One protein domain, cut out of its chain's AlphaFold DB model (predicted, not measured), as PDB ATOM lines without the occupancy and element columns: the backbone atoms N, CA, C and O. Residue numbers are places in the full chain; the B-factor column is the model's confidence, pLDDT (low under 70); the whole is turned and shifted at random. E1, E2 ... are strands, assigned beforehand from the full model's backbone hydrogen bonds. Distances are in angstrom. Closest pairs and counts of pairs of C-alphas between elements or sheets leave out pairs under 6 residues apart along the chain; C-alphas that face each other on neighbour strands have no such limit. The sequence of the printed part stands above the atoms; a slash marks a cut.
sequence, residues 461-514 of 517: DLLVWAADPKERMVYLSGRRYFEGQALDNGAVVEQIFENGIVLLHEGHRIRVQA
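What this domain is: This is residues 461 to 514 of the 517 residues of a protein of Candidatus Rokubacteria bacterium (UniProt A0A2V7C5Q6). This is a small sandwich of two three-stranded antiparallel sheets, partly face to face with their strands crossed: the longer-stranded sheet E4, E5, E6 makes one layer, and the shorter-stranded sheet E1, E2, E3 packs on it at E4 and E5, while E6 is apart from that second layer. The chain crosses from one layer to the other once, between E3 and E4. The printed part has 54 residues with six named strands, E1 to E6 along the chain, and no named helix; the class is all strand. The whole is compact, with a radius of gyration of the C-alphas of 10.1 A, and spans 29 by 20 by 19 A.

Where its parts are: Find C-alpha 492 at (167.142, 209.485, 181.523); from there E4 runs 14.6 A to residue 497. Next look at E5, residues 500 to 505, 15.8 A long, and E6, residues 508 to 513, 16.0 A long, which ends with C-alpha 513 at (171.018, 221.930, 189.757). Then go back to C-alpha 462 at (162.892, 217.110, 196.041), where E1 begins; it ends at residue 464, 6.6 A on. E2 takes residues 473 to 476, 10.0 A, and E3 residues 479 to 481, 6.7 A.

How they stand to each other: Begin with E4, E5 and E6, a meander, each strand the antiparallel neighbour of the one before, with E5 the inner strand. The hairpin E4 and E5 has directions 161 degrees apart; look for N 494 and O 502, 2.9 A apart, within hydrogen-bond range. In the hairpin E5 and E6, at 158 degrees, N 503 and O 510 are 2.8 A apart. The second meander is E1, E2, E3, with E2 the inner strand. In the hairpin E1 and E2, at 172 degrees, N 464 and O 473 are 3.0 A apart; in the hairpin E2 and E3, at 143 degrees, N 481 and O 474 are 2.8 A apart. The two sheets form a sandwich, two sheets face to face: their best planes are 15 degrees apart, their strands stand at 78 degrees, and the parts that face each other are 9.8 A centre to centre. Between E2 and E4 the closest C-alphas are those of Met 473 and Ile 496, 7.1 A apart; between E3 and E4, those of Tyr 481 and Val 493, 7.2 A apart. E1 and E4 are only just apart, with their closest C-alphas at 8.5 A.

The domain as a whole: The two C-alphas farthest apart, those of Ala 467 and Glu 506, are 29.0 A from each other. The printed part has no cut, and no link is long; E1 to E2, with 8 residues, and E3 to E4, with 10, are short, and the other three are tight. The mean pLDDT of the printed part is 79.6; residues 478 and 514 are under 70.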
ATOM      1  N   ASP A 461     161.784 218.966 192.457       71.81
ATOM      2  CA  ASP A 461     160.831 219.204 193.553       71.81
ATOM      3  C   ASP A 461     161.413 218.757 194.907       71.81
ATOM      4  O   ASP A 461     161.219 219.394 195.940       71.81
ATOM      5  N   LEU A 462     162.156 217.644 194.896       78.12
ATOM      6  CA  LEU A 462     162.892 217.110 196.041       78.12
ATOM      7  C   LEU A 462     164.107 216.313 195.545       78.12
ATOM      8  O   LEU A 462     163.993 215.466 194.658       78.12
ATOM      9  N   LEU A 463     165.262 216.543 196.166       79.81
ATOM     10  CA  LEU A 463     166.494 215.786 195.957       79.81
ATOM     11  C   LEU A 463     166.859 215.071 197.258       79.81
ATOM     12  O   LEU A 463     166.972 215.717 198.297       79.81
ATOM     13  N   VAL A 464     167.062 213.754 197.206       77.44
ATOM     14  CA  VAL A 464     167.504 212.971 198.366       77.44
ATOM     15  C   VAL A 464     168.819 212.294 198.011       77.44
ATOM     16  O   VAL A 464     168.861 211.358 197.209       77.44
ATOM     17  N   TRP A 465     169.908 212.810 198.581       78.88
ATOM     18  CA  TRP A 465     171.255 212.299 198.354       78.88
ATOM     19  C   TRP A 465     171.729 211.431 199.521       78.88
ATOM     20  O   TRP A 465     171.494 211.738 200.686       78.88
ATOM     21  N   ALA A 466     172.427 210.351 199.184       72.69
ATOM     22  CA  ALA A 466     172.990 209.391 200.119       72.69
ATOM     23  C   ALA A 466     174.335 208.867 199.597       72.69
ATOM     24  O   ALA A 466     174.619 208.896 198.391       72.69
ATOM     25  N   ALA A 467     175.164 208.346 200.506       73.12
ATOM     26  CA  ALA A 467     176.455 207.764 200.147       73.12
ATOM     27  C   ALA A 467     176.299 206.534 199.230       73.12
ATOM     28  O   ALA A 467     177.012 206.444 198.227       73.12
ATOM     29  N   ASP A 468     175.342 205.638 199.520       76.75
ATOM     30  CA  ASP A 468     174.971 204.520 198.638       76.75
ATOM     31  C   ASP A 468     174.171 205.044 197.423       76.75
ATOM     32  O   ASP A 468     173.093 205.617 197.610       76.75
ATOM     33  N   PRO A 469     174.638 204.834 196.173       73.56
ATOM     34  CA  PRO A 469     173.895 205.203 194.967       73.56
ATOM     35  C   PRO A 469     172.474 204.624 194.892       73.56
ATOM     36  O   PRO A 469     171.609 205.229 194.268       73.56
ATOM     37  N   LYS A 470     172.201 203.481 195.540       73.31
ATOM     38  CA  LYS A 470     170.866 202.853 195.555       73.31
ATOM     39  C   LYS A 470     169.837 203.614 196.385       73.31
ATOM     40  O   LYS A 470     168.642 203.416 196.184       73.31
ATOM     41  N   GLU A 471     170.287 204.446 197.321       72.50
ATOM     42  CA  GLU A 471     169.417 205.275 198.161       72.50
ATOM     43  C   GLU A 471     169.237 206.694 197.603       72.50
ATOM     44  O   GLU A 471     168.398 207.445 198.100       72.50
ATOM     45  N   ARG A 472     169.974 207.062 196.544       82.62
ATOM     46  CA  ARG A 472     169.813 208.349 195.860       82.62
ATOM     47  C   ARG A 472     168.557 208.355 195.007       82.62
ATOM     48  O   ARG A 472     168.363 207.478 194.166       82.62
ATOM     49  N   MET A 473     167.745 209.389 195.168       83.88
ATOM     50  CA  MET A 473     166.538 209.585 194.371       83.88
ATOM     51  C   MET A 473     166.257 211.067 194.142       83.88
ATOM     52  O   MET A 473     166.684 211.936 194.905       83.88
ATOM     53  N   VAL A 474     165.498 211.345 193.089       85.00
ATOM     54  CA  VAL A 474     165.003 212.682 192.769       85.00
ATOM     55  C   VAL A 474     163.509 212.619 192.470       85.00
ATOM     56  O   VAL A 474     163.033 211.657 191.864       85.00
ATOM     57  N   TYR A 475     162.769 213.638 192.894       80.06
ATOM     58  CA  TYR A 475     161.401 213.879 192.454       80.06
ATOM     59  C   TYR A 475     161.378 214.981 191.398       80.06
ATOM     60  O   TYR A 475     161.939 216.061 191.597       80.06
ATOM     61  N   LEU A 476     160.736 214.670 190.272       81.88
ATOM     62  CA  LEU A 476     160.539 215.556 189.128       81.88
ATOM     63  C   LEU A 476     159.061 215.490 188.733       81.88
ATOM     64  O   LEU A 476     158.555 214.403 188.432       81.88
ATOM     65  N   SER A 477     158.369 216.629 188.755       74.75
ATOM     66  CA  SER A 477     156.926 216.722 188.494       74.75
ATOM     67  C   SER A 477     156.103 215.733 189.341       74.75
ATOM     68  O   SER A 477     155.244 215.006 188.836       74.75
ATOM     69  N   GLY A 478     156.429 215.633 190.635       69.44
ATOM     70  CA  GLY A 478     155.760 214.750 191.597       69.44
ATOM     71  C   GLY A 478     156.048 213.248 191.440       69.44
ATOM     72  O   GLY A 478     155.490 212.441 192.188       69.44
ATOM     73  N   ARG A 479     156.925 212.834 190.511       76.44
ATOM     74  CA  ARG A 479     157.301 211.424 190.282       76.44
ATOM     75  C   ARG A 479     158.734 211.141 190.729       76.44
ATOM     76  O   ARG A 479     159.626 211.943 190.482       76.44
ATOM     77  N   ARG A 480     158.948 209.984 191.370       82.62
ATOM     78  CA  ARG A 480     160.258 209.531 191.875       82.62
ATOM     79  C   ARG A 480     161.058 208.817 190.788       82.62
ATOM     80  O   ARG A 480     160.551 207.859 190.206       82.62
ATOM     81  N   TYR A 481     162.320 209.202 190.630       84.44
ATOM     82  CA  TYR A 481     163.293 208.578 189.735       84.44
ATOM     83  C   TYR A 481     164.601 208.241 190.470       84.44
ATOM     84  O   TYR A 481     165.004 208.937 191.403       84.44
ATOM     85  N   PHE A 482     165.268 207.180 190.016       85.50
ATOM     86  CA  PHE A 482     166.596 206.735 190.464       85.50
ATOM     87  C   PHE A 482     167.628 206.852 189.328       85.50
ATOM     88  O   PHE A 482     167.249 206.948 188.158       85.50
ATOM     89  N   GLU A 483     168.925 206.783 189.652       84.19
ATOM     90  CA  GLU A 483     169.997 206.668 188.646       84.19
ATOM     91  C   GLU A 483     169.709 205.501 187.670       84.19
ATOM     92  O   GLU A 483     169.410 204.376 188.075       84.19
ATOM     93  N   GLY A 484     169.761 205.786 186.367       80.31
ATOM     94  CA  GLY A 484     169.446 204.872 185.266       80.31
ATOM     95  C   GLY A 484     167.981 204.841 184.800       80.31
ATOM     96  O   GLY A 484     167.684 204.120 183.847       80.31
ATOM     97  N   GLN A 485     167.053 205.579 185.424       83.81
ATOM     98  CA  GLN A 485     165.627 205.546 185.054       83.81
ATOM     99  C   GLN A 485     165.218 206.623 184.039       83.81
ATOM    100  O   GLN A 485     165.702 207.753 184.078       83.81
ATOM    101  N   ALA A 486     164.288 206.266 183.148       82.62
ATOM    102  CA  ALA A 486     163.724 207.162 182.140       82.62
ATOM    103  C   ALA A 486     162.486 207.920 182.654       82.62
ATOM    104  O   ALA A 486     161.632 207.346 183.331       82.62
ATOM    105  N   LEU A 487     162.390 209.195 182.282       82.56
ATOM    106  CA  LEU A 487     161.247 210.084 182.465       82.56
ATOM    107  C   LEU A 487     160.230 209.893 181.329       82.56
ATOM    108  O   LEU A 487     160.572 209.433 180.238       82.56
ATOM    109  N   ASP A 488     158.990 210.333 181.548       74.94
ATOM    110  CA  ASP A 488     157.894 210.231 180.569       74.94
ATOM    111  C   ASP A 488     158.168 210.937 179.223       74.94
ATOM    112  O   ASP A 488     157.562 210.588 178.211       74.94
ATOM    113  N   ASN A 489     159.090 211.907 179.186       72.62
ATOM    114  CA  ASN A 489     159.516 212.607 177.968       72.62
ATOM    115  C   ASN A 489     160.791 212.025 177.323       72.62
ATOM    116  O   ASN A 489     161.378 212.650 176.444       72.62
ATOM    117  N   GLY A 490     161.249 210.846 177.757       75.12
ATOM    118  CA  GLY A 490     162.407 210.158 177.180       75.12
ATOM    119  C   GLY A 490     163.776 210.685 177.624       75.12
ATOM    120  O   GLY A 490     164.791 210.202 177.125       75.12
ATOM    121  N   ALA A 491     163.844 211.640 178.558       81.31
ATOM    122  CA  ALA A 491     165.084 211.904 179.291       81.31
ATOM    123  C   ALA A 491     165.415 210.735 180.241       81.31
ATOM    124  O   ALA A 491     164.511 210.056 180.716       81.31
ATOM    125  N   VAL A 492     166.690 210.509 180.560       84.19
ATOM    126  CA  VAL A 492     167.142 209.485 181.523       84.19
ATOM    127  C   VAL A 492     167.951 210.145 182.632       84.19
ATOM    128  O   VAL A 492     168.859 210.915 182.335       84.19
ATOM    129  N   VAL A 493     167.670 209.834 183.899       85.06
ATOM    130  CA  VAL A 493     168.517 210.255 185.026       85.06
ATOM    131  C   VAL A 493     169.830 209.485 184.951       85.06
ATOM    132  O   VAL A 493     169.877 208.305 185.273       85.06
ATOM    133  N   GLU A 494     170.905 210.127 184.502       85.06
ATOM    134  CA  GLU A 494     172.209 209.476 184.369       85.06
ATOM    135  C   GLU A 494     172.922 209.380 185.722       85.06
ATOM    136  O   GLU A 494     173.481 208.335 186.048       85.06
ATOM    137  N   GLN A 495     172.894 210.457 186.514       83.94
ATOM    138  CA  GLN A 495     173.597 210.522 187.795       83.94
ATOM    139  C   GLN A 495     172.957 211.538 188.752       83.94
ATOM    140  O   GLN A 495     172.533 212.616 188.323       83.94
ATOM    141  N   ILE A 496     172.926 211.211 190.048       84.12
ATOM    142  CA  ILE A 496     172.404 212.056 191.126       84.12
ATOM    143  C   ILE A 496     173.571 212.485 192.030       84.12
ATOM    144  O   ILE A 496     174.293 211.668 192.608       84.12
ATOM    145  N   PHE A 497     173.751 213.795 192.158       82.69
ATOM    146  CA  PHE A 497     174.756 214.444 192.998       82.69
ATOM    147  C   PHE A 497     174.090 215.107 194.206       82.69
ATOM    148  O   PHE A 497     172.872 215.231 194.263       82.69
ATOM    149  N   GLU A 498     174.898 215.571 195.156       74.06
ATOM    150  CA  GLU A 498     174.439 216.249 196.378       74.06
ATOM    151  C   GLU A 498     173.606 217.512 196.080       74.06
ATOM    152  O   GLU A 498     172.609 217.765 196.745       74.06
ATOM    153  N   ASN A 499     173.957 218.244 195.012       75.75
ATOM    154  CA  ASN A 499     173.360 219.539 194.650       75.75
ATOM    155  C   ASN A 499     172.616 219.527 193.294       75.75
ATOM    156  O   ASN A 499     172.424 220.575 192.677       75.75
ATOM    157  N   GLY A 500     172.245 218.357 192.761       83.69
ATOM    158  CA  GLY A 500     171.500 218.267 191.498       83.69
ATOM    159  C   GLY A 500     171.672 216.951 190.747       83.69
ATOM    160  O   GLY A 500     172.271 216.003 191.243       83.69
ATOM    161  N   ILE A 501     171.171 216.906 189.515       86.50
ATOM    162  CA  ILE A 501     171.158 215.715 188.658       86.50
ATOM    163  C   ILE A 501     171.754 216.001 187.277       86.50
ATOM    164  O   ILE A 501     171.795 217.143 186.810       86.50
ATOM    165  N   VAL A 502     172.193 214.947 186.595       85.31
ATOM    166  CA  VAL A 502     172.447 214.969 185.151       85.31
ATOM    167  C   VAL A 502     171.383 214.123 184.463       85.31
ATOM    168  O   VAL A 502     171.206 212.948 184.783       85.31
ATOM    169  N   LEU A 503     170.674 214.746 183.525       85.81
ATOM    170  CA  LEU A 503     169.697 214.120 182.647       85.81
ATOM    171  C   LEU A 503     170.318 213.931 181.261       85.81
ATOM    172  O   LEU A 503     170.900 214.862 180.709       85.81
ATOM    173  N   LEU A 504     170.154 212.755 180.668       83.50
ATOM    174  CA  LEU A 504     170.453 212.504 179.263       83.50
ATOM    175  C   LEU A 504     169.154 212.636 178.460       83.50
ATOM    176  O   LEU A 504     168.275 211.788 178.587       83.50
ATOM    177  N   HIS A 505     169.022 213.675 177.638       80.31
ATOM    178  CA  HIS A 505     167.848 213.911 176.789       80.31
ATOM    179  C   HIS A 505     168.303 214.124 175.342       80.31
ATOM    180  O   HIS A 505     169.235 214.882 175.094       80.31
ATOM    181  N   GLU A 506     167.712 213.390 174.393       79.31
ATOM    182  CA  GLU A 506     168.089 213.417 172.965       79.31
ATOM    183  C   GLU A 506     169.611 213.300 172.706       79.31
ATOM    184  O   GLU A 506     170.178 213.957 171.835       79.31
ATOM    185  N   GLY A 507     170.307 212.478 173.503       75.19
ATOM    186  CA  GLY A 507     171.762 212.277 173.418       75.19
ATOM    187  C   GLY A 507     172.623 213.388 174.039       75.19
ATOM    188  O   GLY A 507     173.846 213.255 174.065       75.19
ATOM    189  N   HIS A 508     172.014 214.444 174.578       80.19
ATOM    190  CA  HIS A 508     172.690 215.564 175.228       80.19
ATOM    191  C   HIS A 508     172.594 215.447 176.755       80.19
ATOM    192  O   HIS A 508     171.548 215.099 177.303       80.19
ATOM    193  N   ARG A 509     173.696 215.743 177.457       82.06
ATOM    194  CA  ARG A 509     173.733 215.802 178.926       82.06
ATOM    195  C   ARG A 509     173.303 217.188 179.402       82.06
ATOM    196  O   ARG A 509     174.049 218.149 179.241       82.06
ATOM    197  N   ILE A 510     172.136 217.265 180.029       85.06
ATOM    198  CA  ILE A 510     171.594 218.457 180.680       85.06
ATOM    199  C   ILE A 510     171.895 218.348 182.176       85.06
ATOM    200  O   ILE A 510     171.520 217.367 182.821       85.06
ATOM    201  N   ARG A 511     172.574 219.343 182.752       81.62
ATOM    202  CA  ARG A 511     172.824 219.399 184.196       81.62
ATOM    203  C   ARG A 511     171.775 220.280 184.860       81.62
ATOM    204  O   ARG A 511     171.763 221.485 184.643       81.62
ATOM    205  N   VAL A 512     170.936 219.679 185.693       80.06
ATOM    206  CA  VAL A 512     169.901 220.382 186.456       80.06
ATOM    207  C   VAL A 512     170.396 220.501 187.889       80.06
ATOM    208  O   VAL A 512     170.560 219.491 188.573       80.06
ATOM    209  N   GLN A 513     170.696 221.714 188.344       78.62
ATOM    210  CA  GLN A 513     171.018 221.930 189.757       78.62
ATOM    211  C   GLN A 513     169.721 221.989 190.565       78.62
ATOM    212  O   GLN A 513     168.707 222.483 190.073       78.62
ATOM    213  N   ALA A 514     169.748 221.490 191.801       66.44
ATOM    214  CA  ALA A 514     168.710 221.856 192.756       66.44
ATOM    215  C   ALA A 514     168.871 223.354 193.051       66.44
ATOM    216  O   ALA A 514     170.001 223.823 193.196       66.44
TER     217      ALA A 514